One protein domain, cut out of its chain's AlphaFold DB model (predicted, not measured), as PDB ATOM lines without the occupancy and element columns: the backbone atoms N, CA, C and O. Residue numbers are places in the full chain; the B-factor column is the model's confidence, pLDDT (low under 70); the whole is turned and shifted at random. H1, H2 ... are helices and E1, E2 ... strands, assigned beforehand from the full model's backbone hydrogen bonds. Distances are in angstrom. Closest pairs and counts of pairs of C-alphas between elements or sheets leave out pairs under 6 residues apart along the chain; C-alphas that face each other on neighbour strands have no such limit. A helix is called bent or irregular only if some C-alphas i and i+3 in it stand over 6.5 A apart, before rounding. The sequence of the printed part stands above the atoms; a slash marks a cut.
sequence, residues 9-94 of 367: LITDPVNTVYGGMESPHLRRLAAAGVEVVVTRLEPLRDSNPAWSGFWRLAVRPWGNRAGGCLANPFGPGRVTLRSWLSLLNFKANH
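This is residues 9 to 94 of the 367 residues of a protein of Lentisphaerae bacterium (UniProt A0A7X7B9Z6). Two small parts sit toward the two ends of the longest axis: a pair of parallel strands, E1 and E2, with H2 packed on E2, and a hairpin of two helices, H3 and H4. The four-residue H1 lies in the middle between them, and much of the rest is loop, with the stretch from 63 to 80 looping between H3 and H4. The 86 printed residues hold four named helices and two named strands, in the order E1, H1, H2, E2, H3, H4; the class is mostly helix, though under half of the residues are in named elements. The whole is compact, with a radius of gyration of the C-alphas of 13.4 A, and its C-alphas span 42 by 28 by 21 A.

E1 is residues 9 to 11, beginning at C-alpha 9 at (31.417, -38.135, -4.663). H1 is residues 13 to 16, and H2 is residues 24 to 31, 10.4 A long. E2 is residues 35 to 38, 10.0 A from first to last C-alpha. H3, residues 49 to 62, is 19.7 A long and begins at C-alpha 49 at (39.946, -10.172, -10.528); it is irregular, but only just, with C-alphas 58 and 61 7.0 A apart. H4, residues 81 to 87, is 10.1 A long and ends at C-alpha 87 at (41.478, -19.509, -0.200).

E1 and E2 are parallel neighbours at 14 degrees, with N 9 and O 35 2.8 A apart and N 11 and O 37 2.9 A apart, both within hydrogen-bond range. With H1 and H2 between them they form a strand-helix-strand unit, two parallel neighbour strands joined through helices, with a right-handed crossover. The closest C-alphas of H2 and E2 are those of Ala 30 and Val 36, 6.2 A apart. H1 and H2 are apart, while H1 and H4 are near each other, with 6 pairs of C-alphas within 10 A. H3 touches H4 with residues 55 to 59 alone; the closest C-alphas are those of Val 59 and Arg 82, 7.1 A apart. These two form a helical hairpin, running opposite ways at a steep tilt of 39 degrees. Every O i to N i+4 pair is within hydrogen-bond range in H2 and H4, and 7 of 10 are in H3; H1 is too short for such a pair.

The two C-alphas farthest apart are those of Ala 32 and Ala 50, at 41.9 A. The printed part has no cut. The link from H3 to H4 is long, with 18 residues; within it, residues 70 to 71 pair with residues 78 to 79, antiparallel. The mean pLDDT of the printed part is 95.0, and no printed residue is under 70.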
ATOM      1  N   LEU A   9      31.438 -39.357  -5.454       97.69
ATOM      2  CA  LEU A   9      31.417 -38.135  -4.663       97.69
ATOM      3  C   LEU A   9      32.172 -37.030  -5.400       97.69
ATOM      4  O   LEU A   9      33.392 -37.098  -5.549       97.69
ATOM      5  N   ILE A  10      31.457 -35.965  -5.762       98.12
ATOM      6  CA  ILE A  10      32.052 -34.696  -6.192       98.12
ATOM      7  C   ILE A  10      32.272 -33.835  -4.949       98.12
ATOM      8  O   ILE A  10      31.356 -33.635  -4.151       98.12
ATOM      9  N   THR A  11      33.488 -33.331  -4.748       97.69
ATOM     10  CA  THR A  11      33.833 -32.569  -3.545       97.69
ATOM     11  C   THR A  11      34.646 -31.319  -3.849       97.69
ATOM     12  O   THR A  11      35.486 -31.301  -4.747       97.69
ATOM     13  N   ASP A  12      34.420 -30.260  -3.075       97.31
ATOM     14  CA  ASP A  12      35.192 -29.027  -3.187       97.31
ATOM     15  C   ASP A  12      36.629 -29.210  -2.646       97.31
ATOM     16  O   ASP A  12      36.822 -29.858  -1.607       97.31
ATOM     17  N   PRO A  13      37.656 -28.620  -3.291       96.81
ATOM     18  CA  PRO A  13      39.041 -28.696  -2.822       96.81
ATOM     19  C   PRO A  13      39.266 -28.122  -1.415       96.81
ATOM     20  O   PRO A  13      40.280 -28.451  -0.793       96.81
ATOM     21  N   VAL A  14      38.343 -27.334  -0.854       94.94
ATOM     22  CA  VAL A  14      38.383 -26.889   0.548       94.94
ATOM     23  C   VAL A  14      38.475 -28.063   1.528       94.94
ATOM     24  O   VAL A  14      39.143 -27.937   2.552       94.94
ATOM     25  N   ASN A  15      37.918 -29.233   1.189       94.50
ATOM     26  CA  ASN A  15      37.957 -30.432   2.037       94.50
ATOM     27  C   ASN A  15      39.357 -31.058   2.164       94.50
ATOM     28  O   ASN A  15      39.582 -31.910   3.019       94.50
ATOM     29  N   THR A  16      40.310 -30.617   1.340       95.50
ATOM     30  CA  THR A  16      41.749 -30.921   1.456       95.50
ATOM     31  C   THR A  16      42.571 -29.655   1.709       95.50
ATOM     32  O   THR A  16      43.793 -29.643   1.578       95.50
ATOM     33  N   VAL A  17      41.902 -28.543   2.029       95.75
ATOM     34  CA  VAL A  17      42.488 -27.204   2.140       95.75
ATOM     35  C   VAL A  17      43.334 -26.874   0.900       95.75
ATOM     36  O   VAL A  17      44.489 -26.443   0.989       95.75
ATOM     37  N   TYR A  18      42.749 -27.127  -0.276       95.69
ATOM     38  CA  TYR A  18      43.345 -26.941  -1.602       95.69
ATOM     39  C   TYR A  18      44.626 -27.764  -1.803       95.69
ATOM     40  O   TYR A  18      45.630 -27.250  -2.302       95.69
ATOM     41  N   GLY A  19      44.611 -29.023  -1.355       94.62
ATOM     42  CA  GLY A  19      45.764 -29.931  -1.365       94.62
ATOM     43  C   GLY A  19      46.766 -29.713  -0.225       94.62
ATOM     44  O   GLY A  19      47.818 -30.344  -0.216       94.62
ATOM     45  N   GLY A  20      46.467 -28.828   0.731       95.31
ATOM     46  CA  GLY A  20      47.299 -28.576   1.912       95.31
ATOM     47  C   GLY A  20      47.227 -29.670   2.977       95.31
ATOM     48  O   GLY A  20      48.126 -29.767   3.813       95.31
ATOM     49  N   MET A  21      46.182 -30.499   2.957       94.88
ATOM     50  CA  MET A  21      45.992 -31.626   3.870       94.88
ATOM     51  C   MET A  21      45.290 -32.782   3.172       94.88
ATOM     52  O   MET A  21      44.480 -32.587   2.271       94.88
ATOM     53  N   GLU A  22      45.535 -33.994   3.654       93.00
ATOM     54  CA  GLU A  22      44.696 -35.134   3.309       93.00
ATOM     55  C   GLU A  22      43.395 -35.122   4.116       93.00
ATOM     56  O   GLU A  22      43.383 -34.743   5.288       93.00
ATOM     57  N   SER A  23      42.314 -35.620   3.516       93.75
ATOM     58  CA  SER A  23      41.067 -35.899   4.228       93.75
ATOM     59  C   SER A  23      40.954 -37.397   4.532       93.75
ATOM     60  O   SER A  23      40.836 -38.199   3.598       93.75
ATOM     61  N   PRO A  24      40.957 -37.814   5.815       93.81
ATOM     62  CA  PRO A  24      40.724 -39.208   6.189       93.81
ATOM     63  C   PRO A  24      39.381 -39.748   5.678       93.81
ATOM     64  O   PRO A  24      39.296 -40.915   5.306       93.81
ATOM     65  N   HIS A  25      38.347 -38.903   5.607       94.06
ATOM     66  CA  HIS A  25      37.031 -39.290   5.097       94.06
ATOM     67  C   HIS A  25      37.076 -39.615   3.601       94.06
ATOM     68  O   HIS A  25      36.590 -40.668   3.198       94.06
ATOM     69  N   LEU A  26      37.722 -38.764   2.794       96.06
ATOM     70  CA  LEU A  26      37.857 -39.005   1.355       96.06
ATOM     71  C   LEU A  26      38.700 -40.254   1.070       96.06
ATOM     72  O   LEU A  26      38.325 -41.059   0.223       96.06
ATOM     73  N   ARG A  27      39.786 -40.472   1.828       96.56
ATOM     74  CA  ARG A  27      40.594 -41.699   1.710       96.56
ATOM     75  C   ARG A  27      39.793 -42.953   2.045       96.56
ATOM     76  O   ARG A  27      39.904 -43.943   1.333       96.56
ATOM     77  N   ARG A  28      38.976 -42.918   3.102       96.88
ATOM     78  CA  ARG A  28      38.108 -44.046   3.476       96.88
ATOM     79  C   ARG A  28      37.048 -44.344   2.418       96.88
ATOM     80  O   ARG A  28      36.792 -45.512   2.162       96.88
ATOM     81  N   LEU A  29      36.456 -43.314   1.814       95.94
ATOM     82  CA  LEU A  29      35.497 -43.475   0.718       95.94
ATOM     83  C   LEU A  29      36.165 -44.106  -0.509       95.94
ATOM     84  O   LEU A  29      35.681 -45.119  -1.003       95.94
ATOM     85  N   ALA A  30      37.320 -43.581  -0.925       96.19
ATOM     86  CA  ALA A  30      38.085 -44.140  -2.038       96.19
ATOM     87  C   ALA A  30      38.512 -45.596  -1.779       96.19
ATOM     88  O   ALA A  30      38.338 -46.455  -2.637       96.19
ATOM     89  N   ALA A  31      38.991 -45.907  -0.568       96.19
ATOM     90  CA  ALA A  31      39.351 -47.271  -0.171       96.19
ATOM     91  C   ALA A  31      38.150 -48.235  -0.139       96.19
ATOM     92  O   ALA A  31      38.332 -49.442  -0.259       96.19
ATOM     93  N   ALA A  32      36.930 -47.711   0.014       94.75
ATOM     94  CA  ALA A  32      35.688 -48.477  -0.055       94.75
ATOM     95  C   ALA A  32      35.121 -48.600  -1.485       94.75
ATOM     96  O   ALA A  32      34.045 -49.167  -1.653       94.75
ATOM     97  N   GLY A  33      35.823 -48.083  -2.502       94.31
ATOM     98  CA  GLY A  33      35.411 -48.151  -3.907       94.31
ATOM     99  C   GLY A  33      34.535 -46.990  -4.384       94.31
ATOM    100  O   GLY A  33      33.992 -47.067  -5.480       94.31
ATOM    101  N   VAL A  34      34.388 -45.918  -3.595       95.88
ATOM    102  CA  VAL A  34      33.696 -44.696  -4.036       95.88
ATOM    103  C   VAL A  34      34.627 -43.875  -4.925       95.88
ATOM    104  O   VAL A  34      35.744 -43.543  -4.527       95.88
ATOM    105  N   GLU A  35      34.154 -43.484  -6.101       96.69
ATOM    106  CA  GLU A  35      34.872 -42.583  -6.995       96.69
ATOM    107  C   GLU A  35      34.865 -41.165  -6.408       96.69
ATOM    108  O   GLU A  35      33.826 -40.514  -6.339       96.69
ATOM    109  N   VAL A  36      36.015 -40.673  -5.944       97.50
ATOM    110  CA  VAL A  36      36.125 -39.329  -5.356       97.50
ATOM    111  C   VAL A  36      36.723 -38.369  -6.376       97.50
ATOM    112  O   VAL A  36      37.894 -38.484  -6.735       97.50
ATOM    113  N   VAL A  37      35.937 -37.379  -6.796       98.00
ATOM    114  CA  VAL A  37      36.341 -36.350  -7.759       98.00
ATOM    115  C   VAL A  37      36.409 -34.998  -7.057       98.00
ATOM    116  O   VAL A  37      35.418 -34.501  -6.525       98.00
ATOM    117  N   VAL A  38      37.591 -34.382  -7.054       97.69
ATOM    118  CA  VAL A  38      37.774 -33.025  -6.520       97.69
ATOM    119  C   VAL A  38      37.475 -32.015  -7.621       97.69
ATOM    120  O   VAL A  38      38.083 -32.066  -8.689       97.69
ATOM    121  N   THR A  39      36.555 -31.084  -7.368       98.38
ATOM    122  CA  THR A  39      36.141 -30.101  -8.369       98.38
ATOM    123  C   THR A  39      37.286 -29.174  -8.764       98.38
ATOM    124  O   THR A  39      37.941 -28.564  -7.914       98.38
ATOM    125  N   ARG A  40      37.486 -28.997 -10.072       96.94
ATOM    126  CA  ARG A  40      38.455 -28.043 -10.618       96.94
ATOM    127  C   ARG A  40      37.846 -26.641 -10.673       96.94
ATOM    128  O   ARG A  40      37.019 -26.344 -11.531       96.94
ATOM    129  N   LEU A  41      38.254 -25.766  -9.757       96.69
ATOM    130  CA  LEU A  41      37.669 -24.426  -9.607       96.69
ATOM    131  C   LEU A  41      38.296 -23.369 -10.524       96.69
ATOM    132  O   LEU A  41      37.732 -22.292 -10.709       96.69
ATOM    133  N   GLU A  42      39.474 -23.623 -11.090       93.12
ATOM    134  CA  GLU A  42      40.211 -22.652 -11.900       93.12
ATOM    135  C   GLU A  42      39.424 -22.096 -13.094       93.12
ATOM    136  O   GLU A  42      39.538 -20.886 -13.313       93.12
ATOM    137  N   PRO A  43      38.635 -22.902 -13.837       94.81
ATOM    138  CA  PRO A  43      37.837 -22.412 -14.959       94.81
ATOM    139  C   PRO A  43      36.716 -21.440 -14.565       94.81
ATOM    140  O   PRO A  43      36.228 -20.715 -15.428       94.81
ATOM    141  N   LEU A  44      36.294 -21.408 -13.294       96.50
ATOM    142  CA  LEU A  44      35.225 -20.508 -12.850       96.50
ATOM    143  C   LEU A  44      35.661 -19.042 -12.953       96.50
ATOM    144  O   LEU A  44      36.851 -18.719 -12.913       96.50
ATOM    145  N   ARG A  45      34.696 -18.126 -13.029       96.31
ATOM    146  CA  ARG A  45      34.970 -16.682 -13.067       96.31
ATOM    147  C   ARG A  45      35.570 -16.197 -11.746       96.31
ATOM    148  O   ARG A  45      35.310 -16.746 -10.679       96.31
ATOM    149  N   ASP A  46      36.352 -15.122 -11.800       95.88
ATOM    150  CA  ASP A  46      36.964 -14.539 -10.604       95.88
ATOM    151  C   ASP A  46      36.044 -13.508  -9.949       95.88
ATOM    152  O   ASP A  46      35.728 -12.477 -10.548       95.88
ATOM    153  N   SER A  47      35.658 -13.733  -8.693       94.06
ATOM    154  CA  SER A  47      34.873 -12.746  -7.944       94.06
ATOM    155  C   SER A  47      35.679 -11.491  -7.611       94.06
ATOM    156  O   SER A  47      35.087 -10.411  -7.551       94.06
ATOM    157  N   ASN A  48      36.999 -11.647  -7.437       95.94
ATOM    158  CA  ASN A  48      37.995 -10.599  -7.215       95.94
ATOM    159  C   ASN A  48      39.127 -10.711  -8.264       95.94
ATOM    160  O   ASN A  48      40.148 -11.358  -8.009       95.94
ATOM    161  N   PRO A  49      38.969 -10.080  -9.442       94.75
ATOM    162  CA  PRO A  49      39.946 -10.172 -10.528       94.75
ATOM    163  C   PRO A  49      41.352  -9.683 -10.158       94.75
ATOM    164  O   PRO A  49      42.329 -10.224 -10.669       94.75
ATOM    165  N   ALA A  50      41.471  -8.699  -9.257       94.31
ATOM    166  CA  ALA A  50      42.767  -8.168  -8.833       94.31
ATOM    167  C   ALA A  50      43.590  -9.233  -8.095       94.31
ATOM    168  O   ALA A  50      44.746  -9.483  -8.441       94.31
ATOM    169  N   TRP A  51      42.975  -9.915  -7.123       95.81
ATOM    170  CA  TRP A  51      43.636 -11.011  -6.418       95.81
ATOM    171  C   TRP A  51      43.870 -12.218  -7.330       95.81
ATOM    172  O   TRP A  51      44.985 -12.731  -7.401       95.81
ATOM    173  N   SER A  52      42.842 -12.666  -8.053       95.38
ATOM    174  CA  SER A  52      42.941 -13.872  -8.877       95.38
ATOM    175  C   SER A  52      43.917 -13.721 -10.047       95.38
ATOM    176  O   SER A  52      44.587 -14.691 -10.407       95.38
ATOM    177  N   GLY A  53      44.065 -12.511 -10.597       95.50
ATOM    178  CA  GLY A  53      45.098 -12.188 -11.580       95.50
ATOM    179  C   GLY A  53      46.508 -12.355 -11.012       95.50
ATOM    180  O   GLY A  53      47.315 -13.086 -11.586       95.50
ATOM    181  N   PHE A  54      46.781 -11.763  -9.844       95.94
ATOM    182  CA  PHE A  54      48.057 -11.949  -9.146       95.94
ATOM    183  C   PHE A  54      48.308 -13.423  -8.801       95.94
ATOM    184  O   PHE A  54      49.375 -13.957  -9.102       95.94
ATOM    185  N   TRP A  55      47.315 -14.111  -8.229       95.56
ATOM    186  CA  TRP A  55      47.428 -15.520  -7.856       95.56
ATOM    187  C   TRP A  55      47.778 -16.402  -9.061       95.56
ATOM    188  O   TRP A  55      48.673 -17.244  -8.957       95.56
ATOM    189  N   ARG A  56      47.140 -16.192 -10.221       94.75
ATOM    190  CA  ARG A  56      47.419 -16.970 -11.439       94.75
ATOM    191  C   ARG A  56      48.847 -16.810 -11.945       94.75
ATOM    192  O   ARG A  56      49.407 -17.792 -12.422       94.75
ATOM    193  N   LEU A  57      49.401 -15.601 -11.870       94.94
ATOM    194  CA  LEU A  57      50.727 -15.296 -12.407       94.94
ATOM    195  C   LEU A  57      51.844 -15.645 -11.418       94.94
ATOM    196  O   LEU A  57      52.856 -16.213 -11.812       94.94
ATOM    197  N   ALA A  58      51.656 -15.330 -10.135       95.38
ATOM    198  CA  ALA A  58      52.725 -15.377  -9.140       95.38
ATOM    199  C   ALA A  58      52.673 -16.600  -8.211       95.38
ATOM    200  O   ALA A  58      53.707 -17.011  -7.691       95.38
ATOM    201  N   VAL A  59      51.492 -17.189  -7.977       94.25
ATOM    202  CA  VAL A  59      51.307 -18.242  -6.958       94.25
ATOM    203  C   VAL A  59      51.036 -19.605  -7.590       94.25
ATOM    204  O   VAL A  59      51.690 -20.586  -7.242       94.25
ATOM    205  N   ARG A  60      50.090 -19.672  -8.532       92.69
ATOM    206  CA  ARG A  60      49.609 -20.916  -9.150       92.69
ATOM    207  C   ARG A  60      50.703 -21.764  -9.822       92.69
ATOM    208  O   ARG A  60      50.649 -22.978  -9.627       92.69
ATOM    209  N   PRO A  61      51.686 -21.209 -10.570       95.00
ATOM    210  CA  PRO A  61      52.686 -22.024 -11.273       95.00
ATOM    211  C   PRO A  61      53.518 -22.930 -10.354       95.00
ATOM    212  O   PRO A  61      54.052 -23.939 -10.798       95.00
ATOM    213  N   TRP A  62      53.588 -22.604  -9.063       93.19
ATOM    214  CA  TRP A  62      54.353 -23.348  -8.061       93.19
ATOM    215  C   TRP A  62      53.578 -24.513  -7.418       93.19
ATOM    216  O   TRP A  62      54.109 -25.184  -6.529       93.19
ATOM    217  N   GLY A  63      52.320 -24.742  -7.821       91.94
ATOM    218  CA  GLY A  63      51.462 -25.820  -7.316       91.94
ATOM    219  C   GLY A  63      51.139 -25.730  -5.817       91.94
ATOM    220  O   GLY A  63      51.405 -24.731  -5.150       91.94
ATOM    221  N   ASN A  64      50.568 -26.789  -5.240       94.69
ATOM    222  CA  ASN A  64      50.415 -26.929  -3.787       94.69
ATOM    223  C   ASN A  64      50.719 -28.365  -3.339       94.69
ATOM    224  O   ASN A  64      50.772 -29.270  -4.166       94.69
ATOM    225  N   ARG A  65      50.972 -28.561  -2.043       93.00
ATOM    226  CA  ARG A  65      51.256 -29.875  -1.452       93.00
ATOM    227  C   ARG A  65      50.781 -29.942  -0.008       93.00
ATOM    228  O   ARG A  65      50.639 -28.898   0.630       93.00
ATOM    229  N   ALA A  66      50.643 -31.159   0.507       93.75
ATOM    230  CA  ALA A  66      50.275 -31.384   1.894       93.75
ATOM    231  C   ALA A  66      51.360 -30.906   2.882       93.75
ATOM    232  O   ALA A  66      52.554 -30.872   2.561       93.75
ATOM    233  N   GLY A  67      50.935 -30.559   4.098       90.88
ATOM    234  CA  GLY A  67      51.797 -30.116   5.196       90.88
ATOM    235  C   GLY A  67      52.040 -28.606   5.199       90.88
ATOM    236  O   GLY A  67      51.280 -27.836   4.623       90.88
ATOM    237  N   GLY A  68      53.112 -28.161   5.858       92.00
ATOM    238  CA  GLY A  68      53.452 -26.744   6.014       92.00
ATOM    239  C   GLY A  68      53.433 -26.276   7.467       92.00
ATOM    240  O   GLY A  68      53.304 -27.070   8.398       92.00
ATOM    241  N   CYS A  69      53.613 -24.969   7.660       94.19
ATOM    242  CA  CYS A  69      53.876 -24.386   8.978       94.19
ATOM    243  C   CYS A  69      52.691 -23.583   9.528       94.19
ATOM    244  O   CYS A  69      52.670 -23.291  10.721       94.19
ATOM    245  N   LEU A  70      51.727 -23.201   8.689       96.31
ATOM    246  CA  LEU A  70      50.633 -22.311   9.079       96.31
ATOM    247  C   LEU A  70      49.460 -23.110   9.628       96.31
ATOM    248  O   LEU A  70      49.227 -24.231   9.196       96.31
ATOM    249  N   ALA A  71      48.698 -22.532  10.552       95.19
ATOM    250  CA  ALA A  71      47.495 -23.175  11.068       95.19
ATOM    251  C   ALA A  71      46.458 -23.388   9.953       95.19
ATOM    252  O   ALA A  71      46.277 -22.526   9.086       95.19
ATOM    253  N   ASN A  72      45.768 -24.527   9.992       93.06
ATOM    254  CA  ASN A  72      44.595 -24.770   9.164       93.06
ATOM    255  C   ASN A  72      43.471 -23.770   9.542       93.06
ATOM    256  O   ASN A  72      43.106 -23.674  10.715       93.06
ATOM    257  N   PRO A  73      42.896 -23.018   8.583       88.44
ATOM    258  CA  PRO A  73      41.829 -22.054   8.870       88.44
ATOM    259  C   PRO A  73      40.532 -22.678   9.405       88.44
ATOM    260  O   PRO A  73      39.747 -21.976  10.056       88.44
ATOM    261  N   PHE A  74      40.310 -23.967   9.131       87.19
ATOM    262  CA  PHE A  74      39.046 -24.668   9.368       87.19
ATOM    263  C   PHE A  74      39.073 -25.652  10.536       87.19
ATOM    264  O   PHE A  74      38.050 -26.260  10.834       87.19
ATOM    265  N   GLY A  75      40.213 -25.827  11.205       87.00
ATOM    266  CA  GLY A  75      40.317 -26.791  12.292       87.00
ATOM    267  C   GLY A  75      41.758 -27.150  12.640       87.00
ATOM    268  O   GLY A  75      42.671 -26.369  12.375       87.00
ATOM    269  N   PRO A  76      41.976 -28.327  13.243       90.06
ATOM    270  CA  PRO A  76      43.307 -28.815  13.576       90.06
ATOM    271  C   PRO A  76      44.195 -29.031  12.342       90.06
ATOM    272  O   PRO A  76      43.719 -29.210  11.219       90.06
ATOM    273  N   GLY A  77      45.506 -29.072  12.578       92.88
ATOM    274  CA  GLY A  77      46.514 -29.350  11.555       92.88
ATOM    275  C   GLY A  77      47.206 -28.105  11.003       92.88
ATOM    276  O   GLY A  77      46.918 -26.968  11.390       92.88
ATOM    277  N   ARG A  78      48.176 -28.340  10.113       95.75
ATOM    278  CA  ARG A  78      48.973 -27.293   9.473       95.75
ATOM    279  C   ARG A  78      48.955 -27.422   7.957       95.75
ATOM    280  O   ARG A  78      48.908 -28.527   7.428       95.75
ATOM    281  N   VAL A  79      49.022 -26.272   7.292       96.81
ATOM    282  CA  VAL A  79      48.958 -26.112   5.839       96.81
ATOM    283  C   VAL A  79      50.043 -25.171   5.327       96.81
ATOM    284  O   VAL A  79      50.697 -24.442   6.083       96.81
ATOM    285  N   THR A  80      50.242 -25.176   4.014       96.56
ATOM    286  CA  THR A  80      51.182 -24.283   3.343       96.56
ATOM    287  C   THR A  80      50.625 -22.859   3.277       96.56
ATOM    288  O   THR A  80      49.419 -22.622   3.370       96.56
ATOM    289  N   LEU A  81      51.505 -21.886   3.026       96.06
ATOM    290  CA  LEU A  81      51.076 -20.540   2.636       96.06
ATOM    291  C   LEU A  81      50.213 -20.571   1.368       96.06
ATOM    292  O   LEU A  81      49.237 -19.838   1.277       96.06
ATOM    293  N   ARG A  82      50.515 -21.453   0.411       95.50
ATOM    294  CA  ARG A  82      49.767 -21.541  -0.850       95.50
ATOM    295  C   ARG A  82      48.322 -21.991  -0.645       95.50
ATOM    296  O   ARG A  82      47.460 -21.476  -1.342       95.50
ATOM    297  N   SER A  83      48.028 -22.820   0.357       95.94
ATOM    298  CA  SER A  83      46.646 -23.103   0.766       95.94
ATOM    299  C   SER A  83      45.897 -21.836   1.197       95.94
ATOM    300  O   SER A  83      44.789 -21.591   0.727       95.94
ATOM    301  N   TRP A  84      46.525 -20.994   2.026       95.50
ATOM    302  CA  TRP A  84      45.978 -19.691   2.434       95.50
ATOM    303  C   TRP A  84      45.798 -18.722   1.264       95.50
ATOM    304  O   TRP A  84      44.786 -18.034   1.189       95.50
ATOM    305  N   LEU A  85      46.741 -18.678   0.323       95.62
ATOM    306  CA  LEU A  85      46.619 -17.829  -0.865       95.62
ATOM    307  C   LEU A  85      45.529 -18.352  -1.822       95.62
ATOM    308  O   LEU A  85      44.792 -17.562  -2.407       95.62
ATOM    309  N   SER A  86      45.364 -19.671  -1.955       94.81
ATOM    310  CA  SER A  86      44.284 -20.262  -2.756       94.81
ATOM    311  C   SER A  86      42.901 -19.895  -2.212       94.81
ATOM    312  O   SER A  86      42.045 -19.494  -3.000       94.81
ATOM    313  N   LEU A  87      42.716 -19.919  -0.886       93.69
ATOM    314  CA  LEU A  87      41.478 -19.509  -0.200       93.69
ATOM    315  C   LEU A  87      40.986 -18.113  -0.596       93.69
ATOM    316  O   LEU A  87      39.785 -17.902  -0.750       93.69
ATOM    317  N   LEU A  88      41.905 -17.167  -0.795       94.19
ATOM    318  CA  LEU A  88      41.579 -15.779  -1.132       94.19
ATOM    319  C   LEU A  88      40.975 -15.612  -2.539       94.19
ATOM    320  O   LEU A  88      40.482 -14.534  -2.866       94.19
ATOM    321  N   ASN A  89      40.968 -16.663  -3.371       95.00
ATOM    322  CA  ASN A  89      40.214 -16.657  -4.630       95.00
ATOM    323  C   ASN A  89      38.703 -16.754  -4.409       95.00
ATOM    324  O   ASN A  89      37.947 -16.381  -5.301       95.00
ATOM    325  N   PHE A  90      38.271 -17.264  -3.251       94.00
ATOM    326  CA  PHE A  90      36.869 -17.419  -2.856       94.00
ATOM    327  C   PHE A  90      35.975 -18.211  -3.823       94.00
ATOM    328  O   PHE A  90      34.755 -18.179  -3.677       94.00
ATOM    329  N   LYS A  91      36.567 -18.950  -4.764       95.56
ATOM    330  CA  LYS A  91      35.856 -19.882  -5.639       95.56
ATOM    331  C   LYS A  91      35.434 -21.109  -4.843       95.56
ATOM    332  O   LYS A  91      36.203 -21.578  -4.000       95.56
ATOM    333  N   ALA A  92      34.248 -21.624  -5.135       96.94
ATOM    334  CA  ALA A  92      33.735 -22.827  -4.499       96.94
ATOM    335  C   ALA A  92      32.789 -23.606  -5.418       96.94
ATOM    336  O   ALA A  92      31.984 -23.022  -6.150       96.94
ATOM    337  N   ASN A  93      32.837 -24.928  -5.295       98.06
ATOM    338  CA  ASN A  93      31.700 -25.797  -5.493       98.06
ATOM    339  C   ASN A  93      30.874 -25.795  -4.208       98.06
ATOM    340  O   ASN A  93      31.236 -26.402  -3.200       98.06
ATOM    341  N   HIS A  94      29.770 -25.059  -4.235       97.38
ATOM    342  CA  HIS A  94      28.917 -24.875  -3.075       97.38
ATOM    343  C   HIS A  94      27.596 -25.649  -3.199       97.38
ATOM    344  O   HIS A  94      26.734 -25.510  -2.338       97.38
TER     345      HIS A  94